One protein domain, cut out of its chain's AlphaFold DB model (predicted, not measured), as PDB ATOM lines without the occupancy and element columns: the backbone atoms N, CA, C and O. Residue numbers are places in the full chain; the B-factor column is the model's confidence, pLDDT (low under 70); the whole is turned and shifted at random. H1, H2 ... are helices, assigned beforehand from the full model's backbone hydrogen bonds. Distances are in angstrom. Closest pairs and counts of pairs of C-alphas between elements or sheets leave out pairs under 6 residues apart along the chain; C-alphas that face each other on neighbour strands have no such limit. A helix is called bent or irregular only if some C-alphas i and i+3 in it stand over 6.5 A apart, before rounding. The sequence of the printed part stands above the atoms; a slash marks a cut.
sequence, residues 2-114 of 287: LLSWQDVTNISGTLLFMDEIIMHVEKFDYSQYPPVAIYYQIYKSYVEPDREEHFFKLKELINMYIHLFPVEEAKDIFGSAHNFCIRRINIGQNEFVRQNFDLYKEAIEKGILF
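Overview. This is residues 2 to 114 of the 287 residues of an uncharacterized protein of Saprospirales bacterium (UniProt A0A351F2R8). Four helices, H3 to H6, form an up-and-down bundle, each running against the one before it, with H4 and H5 between H3 and H6. H2 sits loosely beyond H3, on the side away from H6, while H1 lies beside H3 and H5, and residues 16 to 21, of which 18 to 21 belong to H2, stick out. The printed part has 113 residues and six named helices, H1 to H6 in chain order, with no named strand: all helix. It is compact, with a radius of gyration of the C-alphas of 14.2 A, and spans 36 by 32 by 24 A.

Along the chain. Find C-alpha 2 at (-49.638, 4.631, -22.225), where H1 begins, residues 2 to 9. H2 is residues 18 to 27 and H3 residues 34 to 47, 20.0 A long. H4, residues 52 to 68, 24.6 A, has a kink of 47 degrees near residue 62 and is irregular: C-alphas 64 and 67 are 7.9 A apart. H5, residues 71 to 90, is 28.0 A long. H6, residues 95 to 109, 22.2 A, ends at C-alpha 109, (-40.561, 18.519, -43.897).

Arrangement. Look first at H3, which only just touches H1 with residues 43 to 46 alone, in 3 pairs of C-alphas within 8 A; the closest are Leu 3 and Tyr 43, 7.4 A. H2 is close to H3 but not clearly touching, C-alphas 25 and 40 being closest at 8.0 A. Three helical hairpins follow, closest at C-alphas 45 and 54 for H3 and H4, 5.4 A, 66 and 74 for H4 and H5, 6.1 A, and 85 and 96 for H5 and H6, 5.3 A. H3 and H6 are apart. Every O i to N i+4 pair is within hydrogen-bond range in H1, H2, H3 and H5; H4 has 11 of 13, H6 10 of 11.

Size, cuts and confidence. The C-alphas farthest apart, of Leu 16 and Glu 109, are 37.8 A from each other. The printed part has no cut and no long link. Residues 2 to 14 have pLDDT under 70.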
ATOM      1  N   LEU A   2     -48.718   4.860 -23.361       52.84
ATOM      2  CA  LEU A   2     -49.638   4.631 -22.225       52.84
ATOM      3  C   LEU A   2     -49.775   5.825 -21.258       52.84
ATOM      4  O   LEU A   2     -50.890   6.172 -20.903       52.84
ATOM      5  N   LEU A   3     -48.686   6.519 -20.919       57.00
ATOM      6  CA  LEU A   3     -48.724   7.715 -20.056       57.00
ATOM      7  C   LEU A   3     -49.423   8.911 -20.722       57.00
ATOM      8  O   LEU A   3     -50.227   9.596 -20.102       57.00
ATOM      9  N   SER A   4     -49.176   9.118 -22.023       52.62
ATOM     10  CA  SER A   4     -49.861  10.159 -22.797       52.62
ATOM     11  C   SER A   4     -51.356   9.876 -22.925       52.62
ATOM     12  O   SER A   4     -52.151  10.807 -22.976       52.62
ATOM     13  N   TRP A   5     -51.744   8.600 -22.964       52.12
ATOM     14  CA  TRP A   5     -53.140   8.186 -22.930       52.12
ATOM     15  C   TRP A   5     -53.736   8.336 -21.530       52.12
ATOM     16  O   TRP A   5     -54.822   8.881 -21.429       52.12
ATOM     17  N   GLN A   6     -53.039   7.973 -20.451       58.16
ATOM     18  CA  GLN A   6     -53.530   8.162 -19.077       58.16
ATOM     19  C   GLN A   6     -53.913   9.620 -18.785       58.16
ATOM     20  O   GLN A   6     -55.018   9.861 -18.294       58.16
ATOM     21  N   ASP A   7     -53.071  10.576 -19.185       55.03
ATOM     22  CA  ASP A   7     -53.338  12.010 -19.014       55.03
ATOM     23  C   ASP A   7     -54.483  12.532 -19.899       55.03
ATOM     24  O   ASP A   7     -55.201  13.454 -19.515       55.03
ATOM     25  N   VAL A   8     -54.667  11.963 -21.096       47.84
ATOM     26  CA  VAL A   8     -55.692  12.408 -22.058       47.84
ATOM     27  C   VAL A   8     -57.043  11.724 -21.822       47.84
ATOM     28  O   VAL A   8     -58.087  12.327 -22.074       47.84
ATOM     29  N   THR A   9     -57.055  10.481 -21.339       46.88
ATOM     30  CA  THR A   9     -58.259   9.641 -21.246       46.88
ATOM     31  C   THR A   9     -58.714   9.356 -19.817       46.88
ATOM     32  O   THR A   9     -59.715   8.661 -19.656       46.88
ATOM     33  N   ASN A  10     -58.031   9.864 -18.779       46.91
ATOM     34  CA  ASN A  10     -58.352   9.582 -17.366       46.91
ATOM     35  C   ASN A  10     -58.454   8.069 -17.059       46.91
ATOM     36  O   ASN A  10     -59.188   7.646 -16.165       46.91
ATOM     37  N   ILE A  11     -57.743   7.221 -17.815       51.50
ATOM     38  CA  ILE A  11     -57.742   5.772 -17.583       51.50
ATOM     39  C   ILE A  11     -56.765   5.486 -16.443       51.50
ATOM     40  O   ILE A  11     -55.555   5.431 -16.631       51.50
ATOM     41  N   SER A  12     -57.301   5.296 -15.242       46.47
ATOM     42  CA  SER A  12     -56.543   4.914 -14.052       46.47
ATOM     43  C   SER A  12     -56.259   3.408 -14.058       46.47
ATOM     44  O   SER A  12     -57.025   2.618 -13.506       46.47
ATOM     45  N   GLY A  13     -55.173   2.999 -14.711       56.56
ATOM     46  CA  GLY A  13     -54.611   1.653 -14.592       56.56
ATOM     47  C   GLY A  13     -53.200   1.725 -14.021       56.56
ATOM     48  O   GLY A  13     -52.372   2.461 -14.552       56.56
ATOM     49  N   THR A  14     -52.907   0.981 -12.954       60.44
ATOM     50  CA  THR A  14     -51.542   0.885 -12.420       60.44
ATOM     51  C   THR A  14     -50.663   0.161 -13.437       60.44
ATOM     52  O   THR A  14     -50.869  -1.023 -13.705       60.44
ATOM     53  N   LEU A  15     -49.692   0.865 -14.020       70.69
ATOM     54  CA  LEU A  15     -48.663   0.245 -14.851       70.69
ATOM     55  C   LEU A  15     -47.679  -0.474 -13.925       70.69
ATOM     56  O   LEU A  15     -46.914   0.166 -13.209       70.69
ATOM     57  N   LEU A  16     -47.732  -1.805 -13.908       79.25
ATOM     58  CA  LEU A  16     -46.781  -2.615 -13.146       79.25
ATOM     59  C   LEU A  16     -45.357  -2.409 -13.690       79.25
ATOM     60  O   LEU A  16     -45.175  -2.267 -14.898       79.25
ATOM     61  N   PHE A  17     -44.366  -2.441 -12.797       83.00
ATOM     62  CA  PHE A  17     -42.928  -2.321 -13.085       83.00
ATOM     63  C   PHE A  17     -42.428  -0.958 -13.586       83.00
ATOM     64  O   PHE A  17     -41.269  -0.842 -13.986       83.00
ATOM     65  N   MET A  18     -43.276   0.074 -13.602       83.25
ATOM     66  CA  MET A  18     -42.881   1.388 -14.111       83.25
ATOM     67  C   MET A  18     -41.740   1.977 -13.266       83.25
ATOM     68  O   MET A  18     -40.703   2.366 -13.806       83.25
ATOM     69  N   ASP A  19     -41.902   1.981 -11.942       84.00
ATOM     70  CA  ASP A  19     -40.926   2.556 -11.015       84.00
ATOM     71  C   ASP A  19     -39.575   1.838 -11.115       84.00
ATOM     72  O   ASP A  19     -38.530   2.482 -11.179       84.00
ATOM     73  N   GLU A  20     -39.577   0.510 -11.234       89.00
ATOM     74  CA  GLU A  20     -38.372  -0.298 -11.410       89.00
ATOM     75  C   GLU A  20     -37.655   0.003 -12.732       89.00
ATOM     76  O   GLU A  20     -36.423   0.074 -12.758       89.00
ATOM     77  N   ILE A  21     -38.403   0.209 -13.824       88.69
ATOM     78  CA  ILE A  21     -37.838   0.596 -15.124       88.69
ATOM     79  C   ILE A  21     -37.189   1.978 -15.026       88.69
ATOM     80  O   ILE A  21     -36.055   2.144 -15.475       88.69
ATOM     81  N   ILE A  22     -37.859   2.959 -14.417       89.25
ATOM     82  CA  ILE A  22     -37.299   4.310 -14.270       89.25
ATOM     83  C   ILE A  22     -36.074   4.299 -13.368       89.25
ATOM     84  O   ILE A  22     -35.041   4.833 -13.763       89.25
ATOM     85  N   MET A  23     -36.130   3.608 -12.228       90.12
ATOM     86  CA  MET A  23     -34.965   3.435 -11.359       90.12
ATOM     87  C   MET A  23     -33.780   2.811 -12.107       90.12
ATOM     88  O   MET A  23     -32.630   3.181 -11.871       90.12
ATOM     89  N   HIS A  24     -34.035   1.861 -13.009       92.50
ATOM     90  CA  HIS A  24     -32.992   1.255 -13.829       92.50
ATOM     91  C   HIS A  24     -32.405   2.247 -14.842       92.50
ATOM     92  O   HIS A  24     -31.184   2.368 -14.939       92.50
ATOM     93  N   VAL A  25     -33.260   2.983 -15.557       91.75
ATOM     94  CA  VAL A  25     -32.846   3.996 -16.543       91.75
ATOM     95  C   VAL A  25     -32.098   5.160 -15.889       91.75
ATOM     96  O   VAL A  25     -31.187   5.705 -16.495       91.75
ATOM     97  N   GLU A  26     -32.425   5.524 -14.651       89.81
ATOM     98  CA  GLU A  26     -31.724   6.580 -13.908       89.81
ATOM     99  C   GLU A  26     -30.383   6.115 -13.331       89.81
ATOM    100  O   GLU A  26     -29.473   6.921 -13.128       89.81
ATOM    101  N   LYS A  27     -30.238   4.811 -13.075       93.12
ATOM    102  CA  LYS A  27     -29.006   4.223 -12.537       93.12
ATOM    103  C   LYS A  27     -27.935   3.991 -13.605       93.12
ATOM    104  O   LYS A  27     -26.748   4.029 -13.278       93.12
ATOM    105  N   PHE A  28     -28.328   3.701 -14.842       92.31
ATOM    106  CA  PHE A  28     -27.412   3.366 -15.933       92.31
ATOM    107  C   PHE A  28     -27.537   4.362 -17.088       92.31
ATOM    108  O   PHE A  28     -28.622   4.838 -17.395       92.31
ATOM    109  N   ASP A  29     -26.429   4.658 -17.767       88.00
ATOM    110  CA  ASP A  29     -26.447   5.596 -18.890       88.00
ATOM    111  C   ASP A  29     -26.967   4.934 -20.179       88.00
ATOM    112  O   ASP A  29     -26.274   4.152 -20.837       88.00
ATOM    113  N   TYR A  30     -28.202   5.283 -20.548       90.00
ATOM    114  CA  TYR A  30     -28.840   4.889 -21.806       90.00
ATOM    115  C   TYR A  30     -28.859   5.997 -22.864       90.00
ATOM    116  O   TYR A  30     -29.540   5.850 -23.879       90.00
ATOM    117  N   SER A  31     -28.119   7.094 -22.674       83.81
ATOM    118  CA  SER A  31     -28.120   8.240 -23.597       83.81
ATOM    119  C   SER A  31     -27.741   7.871 -25.039       83.81
ATOM    120  O   SER A  31     -28.206   8.508 -25.982       83.81
ATOM    121  N   GLN A  32     -26.962   6.802 -25.213       89.25
ATOM    122  CA  GLN A  32     -26.570   6.250 -26.513       89.25
ATOM    123  C   GLN A  32     -27.672   5.455 -27.240       89.25
ATOM    124  O   GLN A  32     -27.493   5.121 -28.408       89.25
ATOM    125  N   TYR A  33     -28.792   5.127 -26.584       94.44
ATOM    126  CA  TYR A  33     -29.904   4.368 -27.168       94.44
ATOM    127  C   TYR A  33     -31.093   5.305 -27.437       94.44
ATOM    128  O   TYR A  33     -31.867   5.583 -26.514       94.44
ATOM    129  N   PRO A  34     -31.298   5.779 -28.685       95.06
ATOM    130  CA  PRO A  34     -32.269   6.834 -28.972       95.06
ATOM    131  C   PRO A  34     -33.709   6.552 -28.522       95.06
ATOM    132  O   PRO A  34     -34.313   7.465 -27.961       95.06
ATOM    133  N   PRO A  35     -34.266   5.329 -28.675       94.69
ATOM    134  CA  PRO A  35     -35.595   5.021 -28.147       94.69
ATOM    135  C   PRO A  35     -35.697   5.255 -26.641       94.69
ATOM    136  O   PRO A  35     -36.608   5.944 -26.188       94.69
ATOM    137  N   VAL A  36     -34.731   4.759 -25.860       94.69
ATOM    138  CA  VAL A  36     -34.738   4.922 -24.399       94.69
ATOM    139  C   VAL A  36     -34.606   6.397 -24.029       94.69
ATOM    140  O   VAL A  36     -35.395   6.894 -23.230       94.69
ATOM    141  N   ALA A  37     -33.672   7.117 -24.654       95.00
ATOM    142  CA  ALA A  37     -33.461   8.538 -24.397       95.00
ATOM    143  C   ALA A  37     -34.712   9.385 -24.707       95.00
ATOM    144  O   ALA A  37     -35.101  10.219 -23.891       95.00
ATOM    145  N   ILE A  38     -35.368   9.156 -25.853       96.75
ATOM    146  CA  ILE A  38     -36.581   9.887 -26.249       96.75
ATOM    147  C   ILE A  38     -37.738   9.575 -25.305       96.75
ATOM    148  O   ILE A  38     -38.340  10.500 -24.758       96.75
ATOM    149  N   TYR A  39     -38.044   8.298 -25.067       94.75
ATOM    150  CA  TYR A  39     -39.172   7.937 -24.209       94.75
ATOM    151  C   TYR A  39     -38.965   8.349 -22.755       94.75
ATOM    152  O   TYR A  39     -39.934   8.732 -22.098       94.75
ATOM    153  N   TYR A  40     -37.723   8.346 -22.271       94.25
ATOM    154  CA  TYR A  40     -37.406   8.871 -20.950       94.25
ATOM    155  C   TYR A  40     -37.666  10.382 -20.865       94.25
ATOM    156  O   TYR A  40     -38.316  10.826 -19.923       94.25
ATOM    157  N   GLN A  41     -37.264  11.184 -21.862       95.81
ATOM    158  CA  GLN A  41     -37.582  12.621 -21.860       95.81
ATOM    159  C   GLN A  41     -39.078  12.898 -22.033       95.81
ATOM    160  O   GLN A  41     -39.606  13.807 -21.392       95.81
ATOM    161  N   ILE A  42     -39.790  12.090 -22.828       95.44
ATOM    162  CA  ILE A  42     -41.256  12.141 -22.890       95.44
ATOM    163  C   ILE A  42     -41.834  11.913 -21.490       95.44
ATOM    164  O   ILE A  42     -42.600  12.752 -21.020       95.44
ATOM    165  N   TYR A  43     -41.437  10.836 -20.803       93.44
ATOM    166  CA  TYR A  43     -41.865  10.544 -19.433       93.44
ATOM    167  C   TYR A  43     -41.582  11.713 -18.482       93.44
ATOM    168  O   TYR A  43     -42.506  12.204 -17.834       93.44
ATOM    169  N   LYS A  44     -40.346  12.226 -18.458       93.44
ATOM    170  CA  LYS A  44     -39.951  13.356 -17.603       93.44
ATOM    171  C   LYS A  44     -40.769  14.616 -17.890       93.44
ATOM    172  O   LYS A  44     -41.185  15.286 -16.955       93.44
ATOM    173  N   SER A  45     -41.103  14.894 -19.152       94.06
ATOM    174  CA  SER A  45     -41.965  16.029 -19.528       94.06
ATOM    175  C   SER A  45     -43.423  15.911 -19.043       94.06
ATOM    176  O   SER A  45     -44.153  16.910 -19.019       94.06
ATOM    177  N   TYR A  46     -43.861  14.698 -18.687       89.19
ATOM    178  CA  TYR A  46     -45.173  14.432 -18.095       89.19
ATOM    179  C   TYR A  46     -45.134  14.490 -16.565       89.19
ATOM    180  O   TYR A  46     -45.987  15.145 -15.975       89.19
ATOM    181  N   VAL A  47     -44.143  13.857 -15.925       90.25
ATOM    182  CA  VAL A  47     -44.053  13.815 -14.451       90.25
ATOM    183  C   VAL A  47     -43.459  15.082 -13.833       90.25
ATOM    184  O   VAL A  47     -43.768  15.411 -12.692       90.25
ATOM    185  N   GLU A  48     -42.653  15.826 -14.591       93.19
ATOM    186  CA  GLU A  48     -42.054  17.107 -14.200       93.19
ATOM    187  C   GLU A  48     -42.471  18.213 -15.195       93.19
ATOM    188  O   GLU A  48     -41.625  18.798 -15.875       93.19
ATOM    189  N   PRO A  49     -43.778  18.531 -15.310       88.88
ATOM    190  CA  PRO A  49     -44.314  19.406 -16.361       88.88
ATOM    191  C   PRO A  49     -43.862  20.872 -16.252       88.88
ATOM    192  O   PRO A  49     -44.007  21.637 -17.210       88.88
ATOM    193  N   ASP A  50     -43.318  21.267 -15.101       91.69
ATOM    194  CA  ASP A  50     -42.756  22.598 -14.865       91.69
ATOM    195  C   ASP A  50     -41.292  22.726 -15.300       91.69
ATOM    196  O   ASP A  50     -40.785  23.841 -15.419       91.69
ATOM    197  N   ARG A  51     -40.612  21.605 -15.576       95.19
ATOM    198  CA  ARG A  51     -39.217  21.589 -16.021       95.19
ATOM    199  C   ARG A  51     -39.125  21.544 -17.537       95.19
ATOM    200  O   ARG A  51     -39.110  20.487 -18.166       95.19
ATOM    201  N   GLU A  52     -39.004  22.726 -18.124       95.88
ATOM    202  CA  GLU A  52     -38.891  22.916 -19.573       95.88
ATOM    203  C   GLU A  52     -37.646  22.256 -20.180       95.88
ATOM    204  O   GLU A  52     -37.655  21.892 -21.356       95.88
ATOM    205  N   GLU A  53     -36.601  22.033 -19.380       97.38
ATOM    206  CA  GLU A  53     -35.374  21.336 -19.783       97.38
ATOM    207  C   GLU A  53     -35.663  19.975 -20.433       97.38
ATOM    208  O   GLU A  53     -35.038  19.626 -21.436       97.38
ATOM    209  N   HIS A  54     -36.658  19.231 -19.930       95.81
ATOM    210  CA  HIS A  54     -37.051  17.938 -20.499       95.81
ATOM    211  C   HIS A  54     -37.627  18.074 -21.905       95.81
ATOM    212  O   HIS A  54     -37.330  17.267 -22.787       95.81
ATOM    213  N   PHE A  55     -38.415  19.122 -22.143       97.31
ATOM    214  CA  PHE A  55     -38.943  19.417 -23.466       97.31
ATOM    215  C   PHE A  55     -37.835  19.821 -24.437       97.31
ATOM    216  O   PHE A  55     -37.776  19.292 -25.545       97.31
ATOM    217  N   PHE A  56     -36.942  20.727 -24.034       97.69
ATOM    218  CA  PHE A  56     -35.843  21.142 -24.904       97.69
ATOM    219  C   PHE A  56     -34.921  19.965 -25.223       97.69
ATOM    220  O   PHE A  56     -34.541  19.787 -26.380       97.69
ATOM    221  N   LYS A  57     -34.670  19.082 -24.248       97.25
ATOM    222  CA  LYS A  57     -33.907  17.860 -24.493       97.25
ATOM    223  C   LYS A  57     -34.623  16.899 -25.437       97.25
ATOM    224  O   LYS A  57     -33.991  16.341 -26.332       97.25
ATOM    225  N   LEU A  58     -35.935  16.723 -25.281       97.50
ATOM    226  CA  LEU A  58     -36.746  15.946 -26.215       97.50
ATOM    227  C   LEU A  58     -36.672  16.529 -27.634       97.50
ATOM    228  O   LEU A  58     -36.470  15.778 -28.584       97.50
ATOM    229  N   LYS A  59     -36.775  17.853 -27.784       97.50
ATOM    230  CA  LYS A  59     -36.679  18.541 -29.080       97.50
ATOM    231  C   LYS A  59     -35.322  18.302 -29.754       97.50
ATOM    232  O   LYS A  59     -35.285  18.002 -30.944       97.50
ATOM    233  N   GLU A  60     -34.220  18.367 -29.004       96.88
ATOM    234  CA  GLU A  60     -32.885  18.006 -29.510       96.88
ATOM    235  C   GLU A  60     -32.834  16.553 -30.003       96.88
ATOM    236  O   GLU A  60     -32.338  16.278 -31.095       96.88
ATOM    237  N   LEU A  61     -33.358  15.615 -29.207       96.81
ATOM    238  CA  LEU A  61     -33.365  14.192 -29.554       96.81
ATOM    239  C   LEU A  61     -34.232  13.899 -30.785       96.81
ATOM    240  O   LEU A  61     -33.839  13.074 -31.607       96.81
ATOM    241  N   ILE A  62     -35.373  14.582 -30.938       96.69
ATOM    242  CA  ILE A  62     -36.210  14.512 -32.143       96.69
ATOM    243  C   ILE A  62     -35.383  14.921 -33.360       96.69
ATOM    244  O   ILE A  62     -35.268  14.147 -34.308       96.69
ATOM    245  N   ASN A  63     -34.738  16.087 -33.309       95.19
ATOM    246  CA  ASN A  63     -33.950  16.583 -34.433       95.19
ATOM    247  C   ASN A  63     -32.859  15.578 -34.852       95.19
ATOM    248  O   ASN A  63     -32.736  15.243 -36.033       95.19
ATOM    249  N   MET A  64     -32.134  15.033 -33.868       95.06
ATOM    250  CA  MET A  64     -31.036  14.097 -34.109       95.06
ATOM    251  C   MET A  64     -31.505  12.723 -34.594       95.06
ATOM    252  O   MET A  64     -30.903  12.170 -35.510       95.06
ATOM    253  N   TYR A  65     -32.551  12.149 -33.995       96.19
ATOM    254  CA  TYR A  65     -32.798  10.707 -34.089       96.19
ATOM    255  C   TYR A  65     -34.155  10.310 -34.659       96.19
ATOM    256  O   TYR A  65     -34.353   9.126 -34.913       96.19
ATOM    257  N   ILE A  66     -35.081  11.238 -34.919       95.69
ATOM    258  CA  ILE A  66     -36.449  10.861 -35.319       95.69
ATOM    259  C   ILE A  66     -36.516  10.054 -36.623       95.69
ATOM    260  O   ILE A  66     -37.415   9.245 -36.808       95.69
ATOM    261  N   HIS A  67     -35.532  10.224 -37.510       94.31
ATOM    262  CA  HIS A  67     -35.421   9.478 -38.765       94.31
ATOM    263  C   HIS A  67     -35.147   7.974 -38.568       94.31
ATOM    264  O   HIS A  67     -35.301   7.202 -39.510       94.31
ATOM    265  N   LEU A  68     -34.731   7.563 -37.365       95.00
ATOM    266  CA  LEU A  68     -34.518   6.161 -36.995       95.00
ATOM    267  C   LEU A  68     -35.817   5.457 -36.579       95.00
ATOM    268  O   LEU A  68     -35.826   4.235 -36.438       95.00
ATOM    269  N   PHE A  69     -36.896   6.211 -36.357       94.88
ATOM    270  CA  PHE A  69     -38.167   5.684 -35.879       94.88
ATOM    271  C   PHE A  69     -39.119   5.405 -37.047       94.88
ATOM    272  O   PHE A  69     -39.147   6.161 -38.024       94.88
ATOM    273  N   PRO A  70     -39.957   4.359 -36.952       93.12
ATOM    274  CA  PRO A  70     -41.109   4.202 -37.828       93.12
ATOM    275  C   PRO A  70     -41.991   5.455 -37.806       93.12
ATOM    276  O   PRO A  70     -42.167   6.076 -36.761       93.12
ATOM    277  N   VAL A  71     -42.605   5.800 -38.941       90.44
ATOM    278  CA  VAL A  71     -43.419   7.026 -39.075       90.44
ATOM    279  C   VAL A  71     -44.525   7.115 -38.019       90.44
ATOM    280  O   VAL A  71     -44.755   8.187 -37.470       90.44
ATOM    281  N   GLU A  72     -45.189   6.000 -37.705       89.25
ATOM    282  CA  GLU A  72     -46.239   5.974 -36.677       89.25
ATOM    283  C   GLU A  72     -45.689   6.270 -35.275       89.25
ATOM    284  O   GLU A  72     -46.292   7.021 -34.517       89.25
ATOM    285  N   GLU A  73     -44.493   5.777 -34.959       92.69
ATOM    286  CA  GLU A  73     -43.839   6.063 -33.683       92.69
ATOM    287  C   GLU A  73     -43.324   7.508 -33.628       92.69
ATOM    288  O   GLU A  73     -43.464   8.201 -32.620       92.69
ATOM    289  N   ALA A  74     -42.801   8.012 -34.747       94.56
ATOM    290  CA  ALA A  74     -42.392   9.401 -34.873       94.56
ATOM    291  C   ALA A  74     -43.568  10.371 -34.660       94.56
ATOM    292  O   ALA A  74     -43.399  11.401 -34.004       94.56
ATOM    293  N   LYS A  75     -44.768  10.035 -35.156       91.31
ATOM    294  CA  LYS A  75     -45.994  10.810 -34.904       91.31
ATOM    295  C   LYS A  75     -46.311  10.904 -33.419       91.31
ATOM    296  O   LYS A  75     -46.621  11.994 -32.948       91.31
ATOM    297  N   ASP A  76     -46.206   9.800 -32.686       91.88
ATOM    298  CA  ASP A  76     -46.459   9.792 -31.245       91.88
ATOM    299  C   ASP A  76     -45.440  10.644 -30.483       91.88
ATOM    300  O   ASP A  76     -45.815  11.409 -29.592       91.88
ATOM    301  N   ILE A  77     -44.164  10.570 -30.868       95.75
ATOM    302  CA  ILE A  77     -43.088  11.377 -30.280       95.75
ATOM    303  C   ILE A  77     -43.347  12.875 -30.507       95.75
ATOM    304  O   ILE A  77     -43.334  13.658 -29.553       95.75
ATOM    305  N   PHE A  78     -43.643  13.276 -31.749       95.56
ATOM    306  CA  PHE A  78     -44.042  14.651 -32.061       95.56
ATOM    307  C   PHE A  78     -45.309  15.050 -31.300       95.56
ATOM    308  O   PHE A  78     -45.376  16.145 -30.749       95.56
ATOM    309  N   GLY A  79     -46.291  14.152 -31.204       93.25
ATOM    310  CA  GLY A  79     -47.515  14.349 -30.433       93.25
ATOM    311  C   GLY A  79     -47.240  14.667 -28.964       93.25
ATOM    312  O   GLY A  79     -47.813  15.611 -28.421       93.25
ATOM    313  N   SER A  80     -46.320  13.946 -28.318       94.56
ATOM    314  CA  SER A  80     -45.887  14.244 -26.948       94.56
ATOM    315  C   SER A  80     -45.229  15.622 -26.826       94.56
ATOM    316  O   SER A  80     -45.564  16.367 -25.902       94.56
ATOM    317  N   ALA A  81     -44.365  16.001 -27.771       96.81
ATOM    318  CA  ALA A  81     -43.737  17.323 -27.784       96.81
ATOM    319  C   ALA A  81     -44.765  18.456 -27.999       96.81
ATOM    320  O   ALA A  81     -44.773  19.435 -27.251       96.81
ATOM    321  N   HIS A  82     -45.696  18.292 -28.946       95.38
ATOM    322  CA  HIS A  82     -46.806  19.222 -29.171       95.38
ATOM    323  C   HIS A  82     -47.684  19.372 -27.926       95.38
ATOM    324  O   HIS A  82     -48.031  20.486 -27.537       95.38
ATOM    325  N   ASN A  83     -48.014  18.262 -27.262       93.19
ATOM    326  CA  ASN A  83     -48.812  18.275 -26.040       93.19
ATOM    327  C   ASN A  83     -48.128  19.061 -24.918       93.19
ATOM    328  O   ASN A  83     -48.810  19.801 -24.207       93.19
ATOM    329  N   PHE A  84     -46.803  18.947 -24.775       95.62
ATOM    330  CA  PHE A  84     -46.054  19.783 -23.839       95.62
ATOM    331  C   PHE A  84     -46.244  21.269 -24.163       95.62
ATOM    332  O   PHE A  84     -46.695  22.024 -23.300       95.62
ATOM    333  N   CYS A  85     -45.999  21.684 -25.413       95.69
ATOM    334  CA  CYS A  85     -46.180  23.081 -25.813       95.69
ATOM    335  C   CYS A  85     -47.612  23.572 -25.566       95.69
ATOM    336  O   CYS A  85     -47.802  24.652 -25.014       95.69
ATOM    337  N   ILE A  86     -48.624  22.775 -25.917       91.12
ATOM    338  CA  ILE A  86     -50.039  23.123 -25.720       91.12
ATOM    339  C   ILE A  86     -50.355  23.339 -24.234       91.12
ATOM    340  O   ILE A  86     -51.048  24.300 -23.898       91.12
ATOM    341  N   ARG A  87     -49.830  22.501 -23.326       90.31
ATOM    342  CA  ARG A  87     -50.001  22.703 -21.876       90.31
ATOM    343  C   ARG A  87     -49.414  24.041 -21.417       90.31
ATOM    344  O   ARG A  87     -50.092  24.755 -20.682       90.31
ATOM    345  N   ARG A  88     -48.213  24.408 -21.886       92.25
ATOM    346  CA  ARG A  88     -47.570  25.697 -21.556       92.25
ATOM    347  C   ARG A  88     -48.346  26.892 -22.128       92.25
ATOM    348  O   ARG A  88     -48.637  27.844 -21.407       92.25
ATOM    349  N   ILE A  89     -48.802  26.803 -23.378       89.75
ATOM    350  CA  ILE A  89     -49.634  27.839 -24.017       89.75
ATOM    351  C   ILE A  89     -50.929  28.063 -23.224       89.75
ATOM    352  O   ILE A  89     -51.320  29.202 -22.970       89.75
ATOM    353  N   ASN A  90     -51.578  26.988 -22.770       83.44
ATOM    354  CA  ASN A  90     -52.833  27.074 -22.020       83.44
ATOM    355  C   ASN A  90     -52.691  27.760 -20.649       83.44
ATOM    356  O   ASN A  90     -53.678  28.300 -20.150       83.44
ATOM    357  N   ILE A  91     -51.492  27.775 -20.056       85.06
ATOM    358  CA  ILE A  91     -51.196  28.520 -18.818       85.06
ATOM    359  C   ILE A  91     -50.633  29.928 -19.084       85.06
ATOM    360  O   ILE A  91     -50.240  30.619 -18.148       85.06
ATOM    361  N   GLY A  92     -50.637  30.380 -20.344       82.56
ATOM    362  CA  GLY A  92     -50.272  31.743 -20.741       82.56
ATOM    363  C   GLY A  92     -48.822  31.934 -21.190       82.56
ATOM    364  O   GLY A  92     -48.424  33.073 -21.429       82.56
ATOM    365  N   GLN A  93     -48.044  30.859 -21.336       88.81
ATOM    366  CA  GLN A  93     -46.661  30.920 -21.818       88.81
ATOM    367  C   GLN A  93     -46.608  30.897 -23.346       88.81
ATOM    368  O   GLN A  93     -46.461  29.857 -23.994       88.81
ATOM    369  N   ASN A  94     -46.805  32.075 -23.934       86.06
ATOM    370  CA  ASN A  94     -46.953  32.250 -25.378       86.06
ATOM    371  C   ASN A  94     -45.660  31.990 -26.173       86.06
ATOM    372  O   ASN A  94     -45.721  31.735 -27.373       86.06
ATOM    373  N   GLU A  95     -44.492  31.986 -25.533       91.12
ATOM    374  CA  GLU A  95     -43.212  31.599 -26.129       91.12
ATOM    375  C   GLU A  95     -43.235  30.164 -26.688       91.12
ATOM    376  O   GLU A  95     -42.586  29.870 -27.696       91.12
ATOM    377  N   PHE A  96     -44.065  29.286 -26.116       95.19
ATOM    378  CA  PHE A  96     -44.249  27.921 -26.605       95.19
ATOM    379  C   PHE A  96     -45.075  27.832 -27.891       95.19
ATOM    380  O   PHE A  96     -45.028  26.798 -28.556       95.19
ATOM    381  N   VAL A  97     -45.769  28.902 -28.309       94.44
ATOM    382  CA  VAL A  97     -46.425  28.944 -29.629       94.44
ATOM    383  C   VAL A  97     -45.377  28.810 -30.733       94.44
ATOM    384  O   VAL A  97     -45.564  28.022 -31.661       94.44
ATOM    385  N   ARG A  98     -44.237  29.505 -30.596       96.69
ATOM    386  CA  ARG A  98     -43.102  29.390 -31.523       96.69
ATOM    387  C   ARG A  98     -42.557  27.965 -31.554       96.69
ATOM    388  O   ARG A  98     -42.420  27.390 -32.626       96.69
ATOM    389  N   GLN A  99     -42.322  27.382 -30.378       97.38
ATOM    390  CA  GLN A  99     -41.791  26.022 -30.261       97.38
ATOM    391  C   GLN A  99     -42.712  24.987 -30.920       97.38
ATOM    392  O   GLN A  99     -42.244  24.134 -31.671       97.38
ATOM    393  N   ASN A 100     -44.023  25.100 -30.694       97.12
ATOM    394  CA  ASN A 100     -45.024  24.220 -31.290       97.12
ATOM    395  C   ASN A 100     -45.074  24.342 -32.817       97.12
ATOM    396  O   ASN A 100     -45.219  23.350 -33.530       97.12
ATOM    397  N   PHE A 101     -44.961  25.571 -33.320       97.81
ATOM    398  CA  PHE A 101     -44.967  25.848 -34.748       97.81
ATOM    399  C   PHE A 101     -43.727  25.297 -35.457       97.81
ATOM    400  O   PHE A 101     -43.851  24.702 -36.525       97.81
ATOM    401  N   ASP A 102     -42.551  25.427 -34.846       97.06
ATOM    402  CA  ASP A 102     -41.314  24.877 -35.401       97.06
ATOM    403  C   ASP A 102     -41.357  23.341 -35.450       97.06
ATOM    404  O   ASP A 102     -40.961  22.751 -36.453       97.06
ATOM    405  N   LEU A 103     -41.930  22.692 -34.423       97.31
ATOM    406  CA  LEU A 103     -42.185  21.245 -34.442       97.31
ATOM    407  C   LEU A 103     -43.103  20.845 -35.605       97.31
ATOM    408  O   LEU A 103     -42.853  19.838 -36.264       97.31
ATOM    409  N   TYR A 104     -44.143  21.636 -35.895       97.00
ATOM    410  CA  TYR A 104     -44.998  21.369 -37.050       97.00
ATOM    411  C   TYR A 104     -44.233  21.492 -38.365       97.00
ATOM    412  O   TYR A 104     -44.369  20.609 -39.207       97.00
ATOM    413  N   LYS A 105     -43.420  22.541 -38.549       96.38
ATOM    414  CA  LYS A 105     -42.593  22.699 -39.758       96.38
ATOM    415  C   LYS A 105     -41.689  21.489 -39.970       96.38
ATOM    416  O   LYS A 105     -41.717  20.892 -41.042       96.38
ATOM    417  N   GLU A 106     -40.977  21.078 -38.925       95.19
ATOM    418  CA  GLU A 106     -40.086  19.920 -38.976       95.19
ATOM    419  C   GLU A 106     -40.846  18.625 -39.318       95.19
ATOM    420  O   GLU A 106     -40.411  17.838 -40.162       95.19
ATOM    421  N   ALA A 107     -42.020  18.412 -38.719       94.56
ATOM    422  CA  ALA A 107     -42.839  17.234 -38.988       94.56
ATOM    423  C   ALA A 107     -43.454  17.235 -40.406       94.56
ATOM    424  O   ALA A 107     -43.654  16.160 -40.978       94.56
ATOM    425  N   ILE A 108     -43.730  18.408 -40.997       94.50
ATOM    426  CA  ILE A 108     -44.121  18.542 -42.414       94.50
ATOM    427  C   ILE A 108     -42.947  18.153 -43.314       94.50
ATOM    428  O   ILE A 108     -43.117  17.307 -44.192       94.50
ATOM    429  N   GLU A 109     -41.770  18.742 -43.088       93.00
ATOM    430  CA  GLU A 109     -40.561  18.519 -43.897       93.00
ATOM    431  C   GLU A 109     -40.151  17.044 -43.919       93.00
ATOM    432  O   GLU A 109     -39.776  16.511 -44.962       93.00
ATOM    433  N   LYS A 110     -40.288  16.358 -42.780       90.81
ATOM    434  CA  LYS A 110     -39.984  14.927 -42.643       90.81
ATOM    435  C   LYS A 110     -41.125  14.003 -43.092       90.81
ATOM    436  O   LYS A 110     -40.985  12.788 -43.006       90.81
ATOM    437  N   GLY A 111     -42.261  14.541 -43.542       90.88
ATOM    438  CA  GLY A 111     -43.407  13.747 -43.998       90.88
ATOM    439  C   GLY A 111     -44.168  13.010 -42.886       90.88
ATOM    440  O   GLY A 111     -44.952  12.109 -43.174       90.88
ATOM    441  N   ILE A 112     -43.965  13.386 -41.620       91.75
ATOM    442  CA  ILE A 112     -44.485  12.675 -40.442       91.75
ATOM    443  C   ILE A 112     -45.962  12.996 -40.198       91.75
ATOM    444  O   ILE A 112     -46.714  12.140 -39.745       91.75
ATOM    445  N   LEU A 113     -46.425  14.202 -40.540       89.00
ATOM    446  CA  LEU A 113     -47.816  14.614 -40.287       89.00
ATOM    447  C   LEU A 113     -48.856  13.980 -41.218       89.00
ATOM    448  O   LEU A 113     -50.054  14.190 -41.019       89.00
ATOM    449  N   PHE A 114     -48.427  13.228 -42.232       89.12
ATOM    450  CA  PHE A 114     -49.328  12.651 -43.220       89.12
ATOM    451  C   PHE A 114     -49.737  11.227 -42.822       89.12
ATOM    452  O   PHE A 114     -48.904  10.357 -42.564       89.12
TER     453      PHE A 114